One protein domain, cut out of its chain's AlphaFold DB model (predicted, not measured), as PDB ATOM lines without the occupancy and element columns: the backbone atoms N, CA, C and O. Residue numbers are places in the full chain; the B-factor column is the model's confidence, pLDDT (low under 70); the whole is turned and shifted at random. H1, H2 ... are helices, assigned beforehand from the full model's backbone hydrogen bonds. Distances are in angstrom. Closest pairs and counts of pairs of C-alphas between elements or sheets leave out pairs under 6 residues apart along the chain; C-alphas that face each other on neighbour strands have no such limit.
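This is residues 27 to 108 of the 328 residues of an uncharacterized protein of Thermomonospora echinospora (UniProt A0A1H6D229). One long helix, H1, runs nearly the whole length of a slender rod, and two shorter helices, H2 and H3, follow one another back along it as a broken second row. H3 packs closely on the first part of H1, while H2 sits toward the far end of H1, more loosely placed, and a wide loop of residues 77 to 89 bridges from H2 to H3. The printed part has 82 residues with three named helices, H1, H2 and H3 in that order along the chain, and no named strand; its class is all helix. The whole is loose, with a radius of gyration of the C-alphas of 16.3 A, and the C-alphas span 54 by 24 by 15 A.

H1, residues 27 to 60, is the longest helix. H3, residues 90 to 108, touches H1 with 38 pairs of C-alphas within 8 A, the closest being those of Ala 33 and Ala 102, 3.9 A apart. H1 and H3 run opposite ways at a shallow tilt of 11 degrees. H2, residues 64 to 76, only just touches H1, with 3 pairs of C-alphas within 8 A; the closest are those of Trp 58 and Val 66, 6.4 A apart. H1 touches H2 with residues 57 to 58 alone, and H2 touches H1 with residues 66 to 70 alone. H1 and H2 form a helical hairpin, running opposite ways at a shallow tilt of 22 degrees. H2 and H3 are close but not clearly touching, and their closest C-alphas, those of Asn 76 and Tyr 90, are 6.1 A apart. They run the same way at a shallow tilt of 19 degrees. In H1, H2 and H3 every pair of O i and N i+4 is within hydrogen-bond range.

H1 begins at C-alpha 27, at (28.577, -33.942, -45.001), and ends at C-alpha 60, at (5.455, -46.097, -2.363), 50.0 A from first to last C-alpha. H2, residues 64 to 76, measures 18.6 A between its first and last C-alphas. H3, residues 90 to 108, measures 27.2 A and ends at C-alpha 108, at (19.273, -35.608, -49.473).

The two C-alphas farthest apart are those of Asp 27 and Gly 63, 54.6 A, while those of Asp 27 and Tyr 108 are 10.5 A apart. The printed part has no cut. The link from H1 to H2 is tight, with 3 residues, and residues 59 to 65 stand free. The link from H2 to H3 is long, with 13 residues. The mean pLDDT of the printed part is 83.0, and residues 78 to 88 are under 70.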
ATOM      1  N   ASP A  27      28.041 -33.687 -46.339       85.56
ATOM      2  CA  ASP A  27      28.577 -33.942 -45.001       85.56
ATOM      3  C   ASP A  27      27.747 -33.240 -43.924       85.56
ATOM      4  O   ASP A  27      27.427 -33.840 -42.894       85.56
ATOM      5  N   GLN A  28      27.323 -31.997 -44.166       85.38
ATOM      6  CA  GLN A  28      26.410 -31.291 -43.264       85.38
ATOM      7  C   GLN A  28      25.038 -31.961 -43.183       85.38
ATOM      8  O   GLN A  28      24.452 -32.025 -42.099       85.38
ATOM      9  N   ALA A  29      24.519 -32.481 -44.297       84.75
ATOM     10  CA  ALA A  29      23.264 -33.226 -44.295       84.75
ATOM     11  C   ALA A  29      23.377 -34.517 -43.459       84.75
ATOM     12  O   ALA A  29      22.506 -34.785 -42.629       84.75
ATOM     13  N   ARG A  30      24.486 -35.260 -43.572       90.88
ATOM     14  CA  ARG A  30      24.754 -36.430 -42.715       90.88
ATOM     15  C   ARG A  30      24.951 -36.057 -41.252       90.88
ATOM     16  O   ARG A  30      24.471 -36.755 -40.361       90.88
ATOM     17  N   GLU A  31      25.603 -34.933 -40.971       93.19
ATOM     18  CA  GLU A  31      25.725 -34.441 -39.599       93.19
ATOM     19  C   GLU A  31      24.357 -34.104 -38.996       93.19
ATOM     20  O   GLU A  31      24.060 -34.499 -37.867       93.19
ATOM     21  N   ALA A  32      23.478 -33.459 -39.766       90.31
ATOM     22  CA  ALA A  32      22.104 -33.223 -39.343       90.31
ATOM     23  C   ALA A  32      21.370 -34.545 -39.056       90.31
ATOM     24  O   ALA A  32      20.700 -34.656 -38.026       90.31
ATOM     25  N   ALA A  33      21.540 -35.570 -39.900       93.81
ATOM     26  CA  ALA A  33      20.972 -36.897 -39.664       93.81
ATOM     27  C   ALA A  33      21.457 -37.516 -38.341       93.81
ATOM     28  O   ALA A  33      20.647 -38.021 -37.554       93.81
ATOM     29  N   ARG A  34      22.760 -37.417 -38.038       96.50
ATOM     30  CA  ARG A  34      23.330 -37.873 -36.758       96.50
ATOM     31  C   ARG A  34      22.702 -37.161 -35.564       96.50
ATOM     32  O   ARG A  34      22.330 -37.823 -34.595       96.50
ATOM     33  N   ILE A  35      22.537 -35.840 -35.635       97.12
ATOM     34  CA  ILE A  35      21.917 -35.044 -34.562       97.12
ATOM     35  C   ILE A  35      20.464 -35.480 -34.326       97.12
ATOM     36  O   ILE A  35      20.056 -35.662 -33.176       97.12
ATOM     37  N   TRP A  36      19.688 -35.695 -35.390       95.88
ATOM     38  CA  TRP A  36      18.302 -36.159 -35.283       95.88
ATOM     39  C   TRP A  36      18.190 -37.566 -34.684       95.88
ATOM     40  O   TRP A  36      17.333 -37.799 -33.830       95.88
ATOM     41  N   ASN A  37      19.090 -38.482 -35.045       96.94
ATOM     42  CA  ASN A  37      19.147 -39.810 -34.431       96.94
ATOM     43  C   ASN A  37      19.507 -39.745 -32.937       96.94
ATOM     44  O   ASN A  37      18.860 -40.404 -32.123       96.94
ATOM     45  N   GLN A  38      20.469 -38.902 -32.552       96.62
ATOM     46  CA  GLN A  38      20.806 -38.683 -31.140       96.62
ATOM     47  C   GLN A  38      19.643 -38.066 -30.351       96.62
ATOM     48  O   GLN A  38      19.456 -38.377 -29.174       96.62
ATOM     49  N   LEU A  39      18.856 -37.180 -30.970       91.88
ATOM     50  CA  LEU A  39      17.650 -36.640 -30.346       91.88
ATOM     51  C   LEU A  39      16.624 -37.748 -30.087       91.88
ATOM     52  O   LEU A  39      16.077 -37.802 -28.987       91.88
ATOM     53  N   ALA A  40      16.391 -38.634 -31.061       93.12
ATOM     54  CA  ALA A  40      15.485 -39.769 -30.900       93.12
ATOM     55  C   ALA A  40      15.904 -40.666 -29.721       93.12
ATOM     56  O   ALA A  40      15.094 -40.932 -28.835       93.12
ATOM     57  N   GLU A  41      17.184 -41.038 -29.659       95.12
ATOM     58  CA  GLU A  41      17.745 -41.863 -28.581       95.12
ATOM     59  C   GLU A  41      17.610 -41.195 -27.202       95.12
ATOM     60  O   GLU A  41      17.219 -41.833 -26.221       95.12
ATOM     61  N   LYS A  42      17.873 -39.885 -27.114       95.38
ATOM     62  CA  LYS A  42      17.694 -39.121 -25.869       95.38
ATOM     63  C   LYS A  42      16.236 -39.058 -25.429       95.38
ATOM     64  O   LYS A  42      15.969 -39.112 -24.231       95.38
ATOM     65  N   VAL A  43      15.297 -38.911 -26.365       89.56
ATOM     66  CA  VAL A  43      13.861 -38.890 -26.054       89.56
ATOM     67  C   VAL A  43      13.422 -40.234 -25.480       89.56
ATOM     68  O   VAL A  43      12.751 -40.246 -24.451       89.56
ATOM     69  N   GLU A  44      13.841 -41.343 -26.085       89.31
ATOM     70  CA  GLU A  44      13.535 -42.694 -25.600       89.31
ATOM     71  C   GLU A  44      14.150 -42.952 -24.224       89.31
ATOM     72  O   GLU A  44      13.437 -43.294 -23.286       89.31
ATOM     73  N   THR A  45      15.444 -42.664 -24.065       91.38
ATOM     74  CA  THR A  45      16.162 -42.843 -22.792       91.38
ATOM     75  C   THR A  45      15.511 -42.044 -21.660       91.38
ATOM     76  O   THR A  45      15.311 -42.552 -20.556       91.38
ATOM     77  N   ASN A  46      15.140 -40.788 -21.924       90.75
ATOM     78  CA  ASN A  46      14.469 -39.946 -20.935       90.75
ATOM     79  C   ASN A  46      13.047 -40.433 -20.634       90.75
ATOM     80  O   ASN A  46      12.604 -40.327 -19.491       90.75
ATOM     81  N   ALA A  47      12.327 -40.954 -21.630       86.94
ATOM     82  CA  ALA A  47      10.995 -41.515 -21.433       86.94
ATOM     83  C   ALA A  47      11.034 -42.785 -20.570       86.94
ATOM     84  O   ALA A  47      10.197 -42.936 -19.673       86.94
ATOM     85  N   ASP A  48      12.025 -43.649 -20.785       86.12
ATOM     86  CA  ASP A  48      12.247 -44.857 -19.990       86.12
ATOM     87  C   ASP A  48      12.632 -44.510 -18.549       86.12
ATOM     88  O   ASP A  48      12.034 -45.027 -17.600       86.12
ATOM     89  N   GLN A  49      13.563 -43.564 -18.366       89.69
ATOM     90  CA  GLN A  49      13.955 -43.091 -17.037       89.69
ATOM     91  C   GLN A  49      12.769 -42.470 -16.292       89.69
ATOM     92  O   GLN A  49      12.494 -42.839 -15.151       89.69
ATOM     93  N   ALA A  50      12.018 -41.581 -16.945       88.06
ATOM     94  CA  ALA A  50      10.854 -40.952 -16.334       88.06
ATOM     95  C   ALA A  50       9.773 -41.982 -15.980       88.06
ATOM     96  O   ALA A  50       9.136 -41.883 -14.933       88.06
ATOM     97  N   THR A  51       9.590 -43.003 -16.817       86.25
ATOM     98  CA  THR A  51       8.664 -44.105 -16.547       86.25
ATOM     99  C   THR A  51       9.100 -44.925 -15.328       86.25
ATOM    100  O   THR A  51       8.258 -45.262 -14.493       86.25
ATOM    101  N   SER A  52      10.401 -45.186 -15.173       86.94
ATOM    102  CA  SER A  52      10.973 -45.835 -13.985       86.94
ATOM    103  C   SER A  52      10.764 -45.003 -12.712       86.94
ATOM    104  O   SER A  52      10.268 -45.507 -11.698       86.94
ATOM    105  N   ASP A  53      11.050 -43.699 -12.778       89.44
ATOM    106  CA  ASP A  53      10.895 -42.780 -11.647       89.44
ATOM    107  C   ASP A  53       9.428 -42.680 -11.212       89.44
ATOM    108  O   ASP A  53       9.110 -42.771 -10.023       89.44
ATOM    109  N   VAL A  54       8.512 -42.577 -12.175       88.62
ATOM    110  CA  VAL A  54       7.068 -42.546 -11.932       88.62
ATOM    111  C   VAL A  54       6.563 -43.868 -11.346       88.62
ATOM    112  O   VAL A  54       5.771 -43.850 -10.399       88.62
ATOM    113  N   ALA A  55       7.061 -45.013 -11.820       86.12
ATOM    114  CA  ALA A  55       6.723 -46.312 -11.242       86.12
ATOM    115  C   ALA A  55       7.126 -46.406  -9.759       86.12
ATOM    116  O   ALA A  55       6.387 -46.972  -8.950       86.12
ATOM    117  N   SER A  56       8.245 -45.786  -9.368       89.88
ATOM    118  CA  SER A  56       8.674 -45.737  -7.964       89.88
ATOM    119  C   SER A  56       7.695 -44.970  -7.058       89.88
ATOM    120  O   SER A  56       7.520 -45.339  -5.894       89.88
ATOM    121  N   VAL A  57       7.013 -43.946  -7.590       89.25
ATOM    122  CA  VAL A  57       5.979 -43.189  -6.866       89.25
ATOM    123  C   VAL A  57       4.766 -44.075  -6.601       89.25
ATOM    124  O   VAL A  57       4.258 -44.073  -5.480       89.25
ATOM    125  N   TRP A  58       4.337 -44.868  -7.586       87.94
ATOM    126  CA  TRP A  58       3.207 -45.794  -7.442       87.94
ATOM    127  C   TRP A  58       3.481 -46.908  -6.433       87.94
ATOM    128  O   TRP A  58       2.576 -47.330  -5.728       87.94
ATOM    129  N   LEU A  59       4.725 -47.386  -6.355       88.19
ATOM    130  CA  LEU A  59       5.108 -48.445  -5.417       88.19
ATOM    131  C   LEU A  59       5.131 -47.978  -3.954       88.19
ATOM    132  O   LEU A  59       5.082 -48.810  -3.052       88.19
ATOM    133  N   ARG A  60       5.265 -46.669  -3.708       92.69
ATOM    134  CA  ARG A  60       5.455 -46.097  -2.363       92.69
ATOM    135  C   ARG A  60       4.244 -45.338  -1.830       92.69
ATOM    136  O   ARG A  60       4.257 -44.948  -0.667       92.69
ATOM    137  N   ASN A  61       3.246 -45.079  -2.670       91.50
ATOM    138  CA  ASN A  61       2.097 -44.248  -2.329       91.50
ATOM    139  C   ASN A  61       0.809 -44.924  -2.797       91.50
ATOM    140  O   ASN A  61       0.784 -45.565  -3.843       91.50
ATOM    141  N   GLU A  62      -0.274 -44.711  -2.057       91.81
ATOM    142  CA  GLU A  62      -1.609 -45.209  -2.389       91.81
ATOM    143  C   GLU A  62      -2.626 -44.061  -2.350       91.81
ATOM    144  O   GLU A  62      -2.381 -43.005  -1.763       91.81
ATOM    145  N   GLY A  63      -3.784 -44.272  -2.977       93.75
ATOM    146  CA  GLY A  63      -4.910 -43.342  -2.947       93.75
ATOM    147  C   GLY A  63      -5.331 -42.831  -4.322       93.75
ATOM    148  O   GLY A  63      -4.667 -43.039  -5.337       93.75
ATOM    149  N   GLU A  64      -6.466 -42.133  -4.344       94.00
ATOM    150  CA  GLU A  64      -7.146 -41.713  -5.575       94.00
ATOM    151  C   GLU A  64      -6.268 -40.828  -6.480       94.00
ATOM    152  O   GLU A  64      -6.268 -40.990  -7.699       94.00
ATOM    153  N   GLY A  65      -5.448 -39.950  -5.890       92.56
ATOM    154  CA  GLY A  65      -4.514 -39.105  -6.641       92.56
ATOM    155  C   GLY A  65      -3.408 -39.893  -7.357       92.56
ATOM    156  O   GLY A  65      -3.052 -39.559  -8.488       92.56
ATOM    157  N   VAL A  66      -2.896 -40.963  -6.736       91.38
ATOM    158  CA  VAL A  66      -1.858 -41.828  -7.323       91.38
ATOM    159  C   VAL A  66      -2.430 -42.616  -8.499       91.38
ATOM    160  O   VAL A  66      -1.813 -42.665  -9.561       91.38
ATOM    161  N   GLU A  67      -3.640 -43.160  -8.354       90.56
ATOM    162  CA  GLU A  67      -4.327 -43.878  -9.432       90.56
ATOM    163  C   GLU A  67      -4.694 -42.956 -10.606       90.56
ATOM    164  O   GLU A  67      -4.504 -43.319 -11.773       90.56
ATOM    165  N   ALA A  68      -5.140 -41.726 -10.325       90.81
ATOM    166  CA  ALA A  68      -5.386 -40.721 -11.357       90.81
ATOM    167  C   ALA A  68      -4.102 -40.382 -12.137       90.81
ATOM    168  O   ALA A  68      -4.119 -40.350 -13.372       90.81
ATOM    169  N   PHE A  69      -2.979 -40.194 -11.437       89.56
ATOM    170  CA  PHE A  69      -1.680 -39.940 -12.061       89.56
ATOM    171  C   PHE A  69      -1.178 -41.138 -12.875       89.56
ATOM    172  O   PHE A  69      -0.753 -40.966 -14.016       89.56
ATOM    173  N   LYS A  70      -1.289 -42.358 -12.343       88.31
ATOM    174  CA  LYS A  70      -0.921 -43.599 -13.037       88.31
ATOM    175  C   LYS A  70      -1.684 -43.757 -14.350       88.31
ATOM    176  O   LYS A  70      -1.079 -44.020 -15.394       88.31
ATOM    177  N   LYS A  71      -2.999 -43.520 -14.325       86.38
ATOM    178  CA  LYS A  71      -3.855 -43.549 -15.518       86.38
ATOM    179  C   LYS A  71      -3.460 -42.473 -16.528       86.38
ATOM    180  O   LYS A  71      -3.389 -42.760 -17.721       86.38
ATOM    181  N   PHE A  72      -3.189 -41.251 -16.065       86.44
ATOM    182  CA  PHE A  72      -2.715 -40.161 -16.919       86.44
ATOM    183  C   PHE A  72      -1.373 -40.496 -17.586       86.44
ATOM    184  O   PHE A  72      -1.249 -40.354 -18.801       86.44
ATOM    185  N   TRP A  73      -0.390 -40.971 -16.819       86.62
ATOM    186  CA  TRP A  73       0.941 -41.297 -17.329       86.62
ATOM    187  C   TRP A  73       0.894 -42.434 -18.345       86.62
ATOM    188  O   TRP A  73       1.366 -42.279 -19.467       86.62
ATOM    189  N   THR A  74       0.247 -43.548 -17.992       80.62
ATOM    190  CA  THR A  74       0.144 -44.736 -18.859       80.62
ATOM    191  C   THR A  74      -0.578 -44.424 -20.168       80.62
ATOM    192  O   THR A  74      -0.245 -44.978 -21.205       80.62
ATOM    193  N   LYS A  75      -1.550 -43.503 -20.142       78.62
ATOM    194  CA  LYS A  75      -2.277 -43.095 -21.346       78.62
ATOM    195  C   LYS A  75      -1.430 -42.256 -22.310       78.62
ATOM    196  O   LYS A  75      -1.628 -42.369 -23.513       78.62
ATOM    197  N   ASN A  76      -0.573 -41.369 -21.802       75.69
ATOM    198  CA  ASN A  76       0.065 -40.332 -22.627       75.69
ATOM    199  C   ASN A  76       1.567 -40.564 -22.864       75.69
ATOM    200  O   ASN A  76       2.096 -40.149 -23.894       75.69
ATOM    201  N   PHE A  77       2.252 -41.210 -21.919       76.06
ATOM    202  CA  PHE A  77       3.717 -41.267 -21.861       76.06
ATOM    203  C   PHE A  77       4.264 -42.682 -21.655       76.06
ATOM    204  O   PHE A  77       5.349 -42.981 -22.140       76.06
ATOM    205  N   GLY A  78       3.530 -43.548 -20.954       61.56
ATOM    206  CA  GLY A  78       3.985 -44.899 -20.647       61.56
ATOM    207  C   GLY A  78       3.853 -45.845 -21.837       61.56
ATOM    208  O   GLY A  78       2.742 -46.168 -22.254       61.56
ATOM    209  N   GLY A  79       4.985 -46.365 -22.318       58.25
ATOM    210  CA  GLY A  79       5.013 -47.679 -22.961       58.25
ATOM    211  C   GLY A  79       4.459 -48.736 -21.997       58.25
ATOM    212  O   GLY A  79       4.568 -48.574 -20.783       58.25
ATOM    213  N   GLN A  80       3.792 -49.761 -22.535       50.25
ATOM    214  CA  GLN A  80       2.975 -50.746 -21.810       50.25
ATOM    215  C   GLN A  80       3.558 -51.178 -20.450       50.25
ATOM    216  O   GLN A  80       4.339 -52.121 -20.375       50.25
ATOM    217  N   ILE A  81       3.113 -50.547 -19.357       50.38
ATOM    218  CA  ILE A  81       3.299 -51.118 -18.018       50.38
ATOM    219  C   ILE A  81       2.118 -52.023 -17.663       50.38
ATOM    220  O   ILE A  81       2.356 -53.079 -17.094       50.38
ATOM    221  N   MET A  82       0.875 -51.704 -18.058       40.91
ATOM    222  CA  MET A  82      -0.267 -52.639 -18.043       40.91
ATOM    223  C   MET A  82      -1.392 -52.172 -18.987       40.91
ATOM    224  O   MET A  82      -2.001 -51.130 -18.756       40.91
ATOM    225  N   GLY A  83      -1.718 -52.982 -20.001       43.81
ATOM    226  CA  GLY A  83      -2.931 -52.856 -20.825       43.81
ATOM    227  C   GLY A  83      -2.741 -52.220 -22.218       43.81
ATOM    228  O   GLY A  83      -1.786 -51.474 -22.436       43.81
ATOM    229  N   PRO A  84      -3.637 -52.518 -23.182       36.66
ATOM    230  CA  PRO A  84      -3.481 -52.112 -24.575       36.66
ATOM    231  C   PRO A  84      -3.893 -50.643 -24.771       36.66
ATOM    232  O   PRO A  84      -5.078 -50.315 -24.763       36.66
ATOM    233  N   SER A  85      -2.920 -49.750 -24.963       47.09
ATOM    234  CA  SER A  85      -3.168 -48.434 -25.568       47.09
ATOM    235  C   SER A  85      -3.257 -48.586 -27.090       47.09
ATOM    236  O   SER A  85      -2.435 -49.272 -27.690       47.09
ATOM    237  N   LEU A  86      -4.257 -47.949 -27.706       46.22
ATOM    238  CA  LEU A  86      -4.531 -47.973 -29.152       46.22
ATOM    239  C   LEU A  86      -3.711 -46.936 -29.955       46.22
ATOM    240  O   LEU A  86      -3.909 -46.814 -31.160       46.22
ATOM    241  N   ALA A  87      -2.810 -46.188 -29.312       56.06
ATOM    242  CA  ALA A  87      -1.917 -45.221 -29.954       56.06
ATOM    243  C   ALA A  87      -0.517 -45.288 -29.323       56.06
ATOM    244  O   ALA A  87      -0.406 -45.477 -28.106       56.06
ATOM    245  N   GLU A  88       0.532 -45.132 -30.139       61.88
ATOM    246  CA  GLU A  88       1.915 -45.069 -29.654       61.88
ATOM    247  C   GLU A  88       2.083 -43.926 -28.631       61.88
ATOM    248  O   GLU A  88       1.584 -42.824 -28.869       61.88
ATOM    249  N   PRO A  89       2.755 -44.150 -27.489       73.12
ATOM    250  CA  PRO A  89       3.130 -43.109 -26.536       73.12
ATOM    251  C   PRO A  89       3.774 -41.883 -27.196       73.12
ATOM    252  O   PRO A  89       4.596 -42.008 -28.103       73.12
ATOM    253  N   TYR A  90       3.459 -40.682 -26.700       78.12
ATOM    254  CA  TYR A  90       3.962 -39.422 -27.268       78.12
ATOM    255  C   TYR A  90       5.498 -39.371 -27.444       78.12
ATOM    256  O   TYR A  90       5.947 -38.949 -28.510       78.12
ATOM    257  N   PRO A  91       6.330 -39.839 -26.488       84.50
ATOM    258  CA  PRO A  91       7.781 -39.860 -26.680       84.50
ATOM    259  C   PRO A  91       8.234 -40.746 -27.848       84.50
ATOM    260  O   PRO A  91       9.159 -40.376 -28.565       84.50
ATOM    261  N   GLN A  92       7.554 -41.873 -28.081       84.12
ATOM    262  CA  GLN A  92       7.856 -42.764 -29.203       84.12
ATOM    263  C   GLN A  92       7.517 -42.090 -30.533       84.12
ATOM    264  O   GLN A  92       8.348 -42.092 -31.433       84.12
ATOM    265  N   GLN A  93       6.382 -41.387 -30.619       83.69
ATOM    266  CA  GLN A  93       6.029 -40.606 -31.813       83.69
ATOM    267  C   GLN A  93       7.070 -39.518 -32.127       83.69
ATOM    268  O   GLN A  93       7.409 -39.289 -33.290       83.69
ATOM    269  N   VAL A  94       7.597 -38.842 -31.097       85.69
ATOM    270  CA  VAL A  94       8.647 -37.822 -31.256       85.69
ATOM    271  C   VAL A  94       9.958 -38.455 -31.726       85.69
ATOM    272  O   VAL A  94      10.572 -37.946 -32.665       85.69
ATOM    273  N   ALA A  95      10.373 -39.567 -31.118       89.62
ATOM    274  CA  ALA A  95      11.580 -40.287 -31.512       89.62
ATOM    275  C   ALA A  95      11.480 -40.823 -32.950       89.62
ATOM    276  O   ALA A  95      12.403 -40.670 -33.748       89.62
ATOM    277  N   GLU A  96      10.331 -41.382 -33.321       88.56
ATOM    278  CA  GLU A  96      10.065 -41.875 -34.669       88.56
ATOM    279  C   GLU A  96      10.052 -40.734 -35.700       88.56
ATOM    280  O   GLU A  96      10.623 -40.855 -36.785       88.56
ATOM    281  N   HIS A  97       9.468 -39.579 -35.358       85.69
ATOM    282  CA  HIS A  97       9.536 -38.394 -36.209       85.69
ATOM    283  C   HIS A  97      10.979 -37.915 -36.406       85.69
ATOM    284  O   HIS A  97      11.377 -37.671 -37.543       85.69
ATOM    285  N   ALA A  98      11.777 -37.849 -35.338       89.06
ATOM    286  CA  ALA A  98      13.189 -37.495 -35.427       89.06
ATOM    287  C   ALA A  98      13.967 -38.461 -36.344       89.06
ATOM    288  O   ALA A  98      14.718 -38.008 -37.206       89.06
ATOM    289  N   ARG A  99      13.716 -39.776 -36.260       94.06
ATOM    290  CA  ARG A  99      14.320 -40.767 -37.175       94.06
ATOM    291  C   ARG A  99      13.921 -40.563 -38.635       94.06
ATOM    292  O   ARG A  99      14.770 -40.671 -39.513       94.06
ATOM    293  N   ARG A 100      12.656 -40.230 -38.915       89.88
ATOM    294  CA  ARG A 100      12.214 -39.911 -40.286       89.88
ATOM    295  C   ARG A 100      12.924 -38.680 -40.846       89.88
ATOM    296  O   ARG A 100      13.294 -38.676 -42.016       89.88
ATOM    297  N   VAL A 101      13.137 -37.653 -40.023       86.56
ATOM    298  CA  VAL A 101      13.909 -36.474 -40.444       86.56
ATOM    299  C   VAL A 101      15.366 -36.857 -40.714       86.56
ATOM    300  O   VAL A 101      15.907 -36.453 -41.738       86.56
ATOM    301  N   ALA A 102      15.973 -37.700 -39.871       91.19
ATOM    302  CA  ALA A 102      17.322 -38.208 -40.112       91.19
ATOM    303  C   ALA A 102      17.438 -38.956 -41.455       91.19
ATOM    304  O   ALA A 102      18.350 -38.687 -42.229       91.19
ATOM    305  N   GLN A 103      16.479 -39.833 -41.770       88.81
ATOM    306  CA  GLN A 103      16.430 -40.548 -43.052       88.81
ATOM    307  C   GLN A 103      16.294 -39.600 -44.250       88.81
ATOM    308  O   GLN A 103      16.939 -39.803 -45.275       88.81
ATOM    309  N   ALA A 104      15.485 -38.546 -44.126       82.00
ATOM    310  CA  ALA A 104      15.350 -37.541 -45.177       82.00
ATOM    311  C   ALA A 104      16.658 -36.764 -45.406       82.00
ATOM    312  O   ALA A 104      16.992 -36.451 -46.547       82.00
ATOM    313  N   CYS A 105      17.407 -36.476 -44.337       82.00
ATOM    314  CA  CYS A 105      18.725 -35.853 -44.430       82.00
ATOM    315  C   CYS A 105      19.745 -36.755 -45.151       82.00
ATOM    316  O   CYS A 105      20.455 -36.259 -46.021       82.00
ATOM    317  N   GLU A 106      19.780 -38.058 -44.856       85.50
ATOM    318  CA  GLU A 106      20.643 -39.025 -45.565       85.50
ATOM    319  C   GLU A 106      20.287 -39.120 -47.056       85.50
ATOM    320  O   GLU A 106      21.152 -38.960 -47.915       85.50
ATOM    321  N   ALA A 107      18.998 -39.263 -47.384       74.19
ATOM    322  CA  ALA A 107      18.543 -39.316 -48.775       74.19
ATOM    323  C   ALA A 107      18.880 -38.028 -49.552       74.19
ATOM    324  O   ALA A 107      19.178 -38.061 -50.748       74.19
ATOM    325  N   TYR A 108      18.848 -36.873 -48.881       75.88
ATOM    326  CA  TYR A 108      19.273 -35.608 -49.473       75.88
ATOM    327  C   TYR A 108      20.791 -35.554 -49.704       75.88
ATOM    328  O   TYR A 108      21.220 -35.092 -50.762       75.88
TER     329      TYR A 108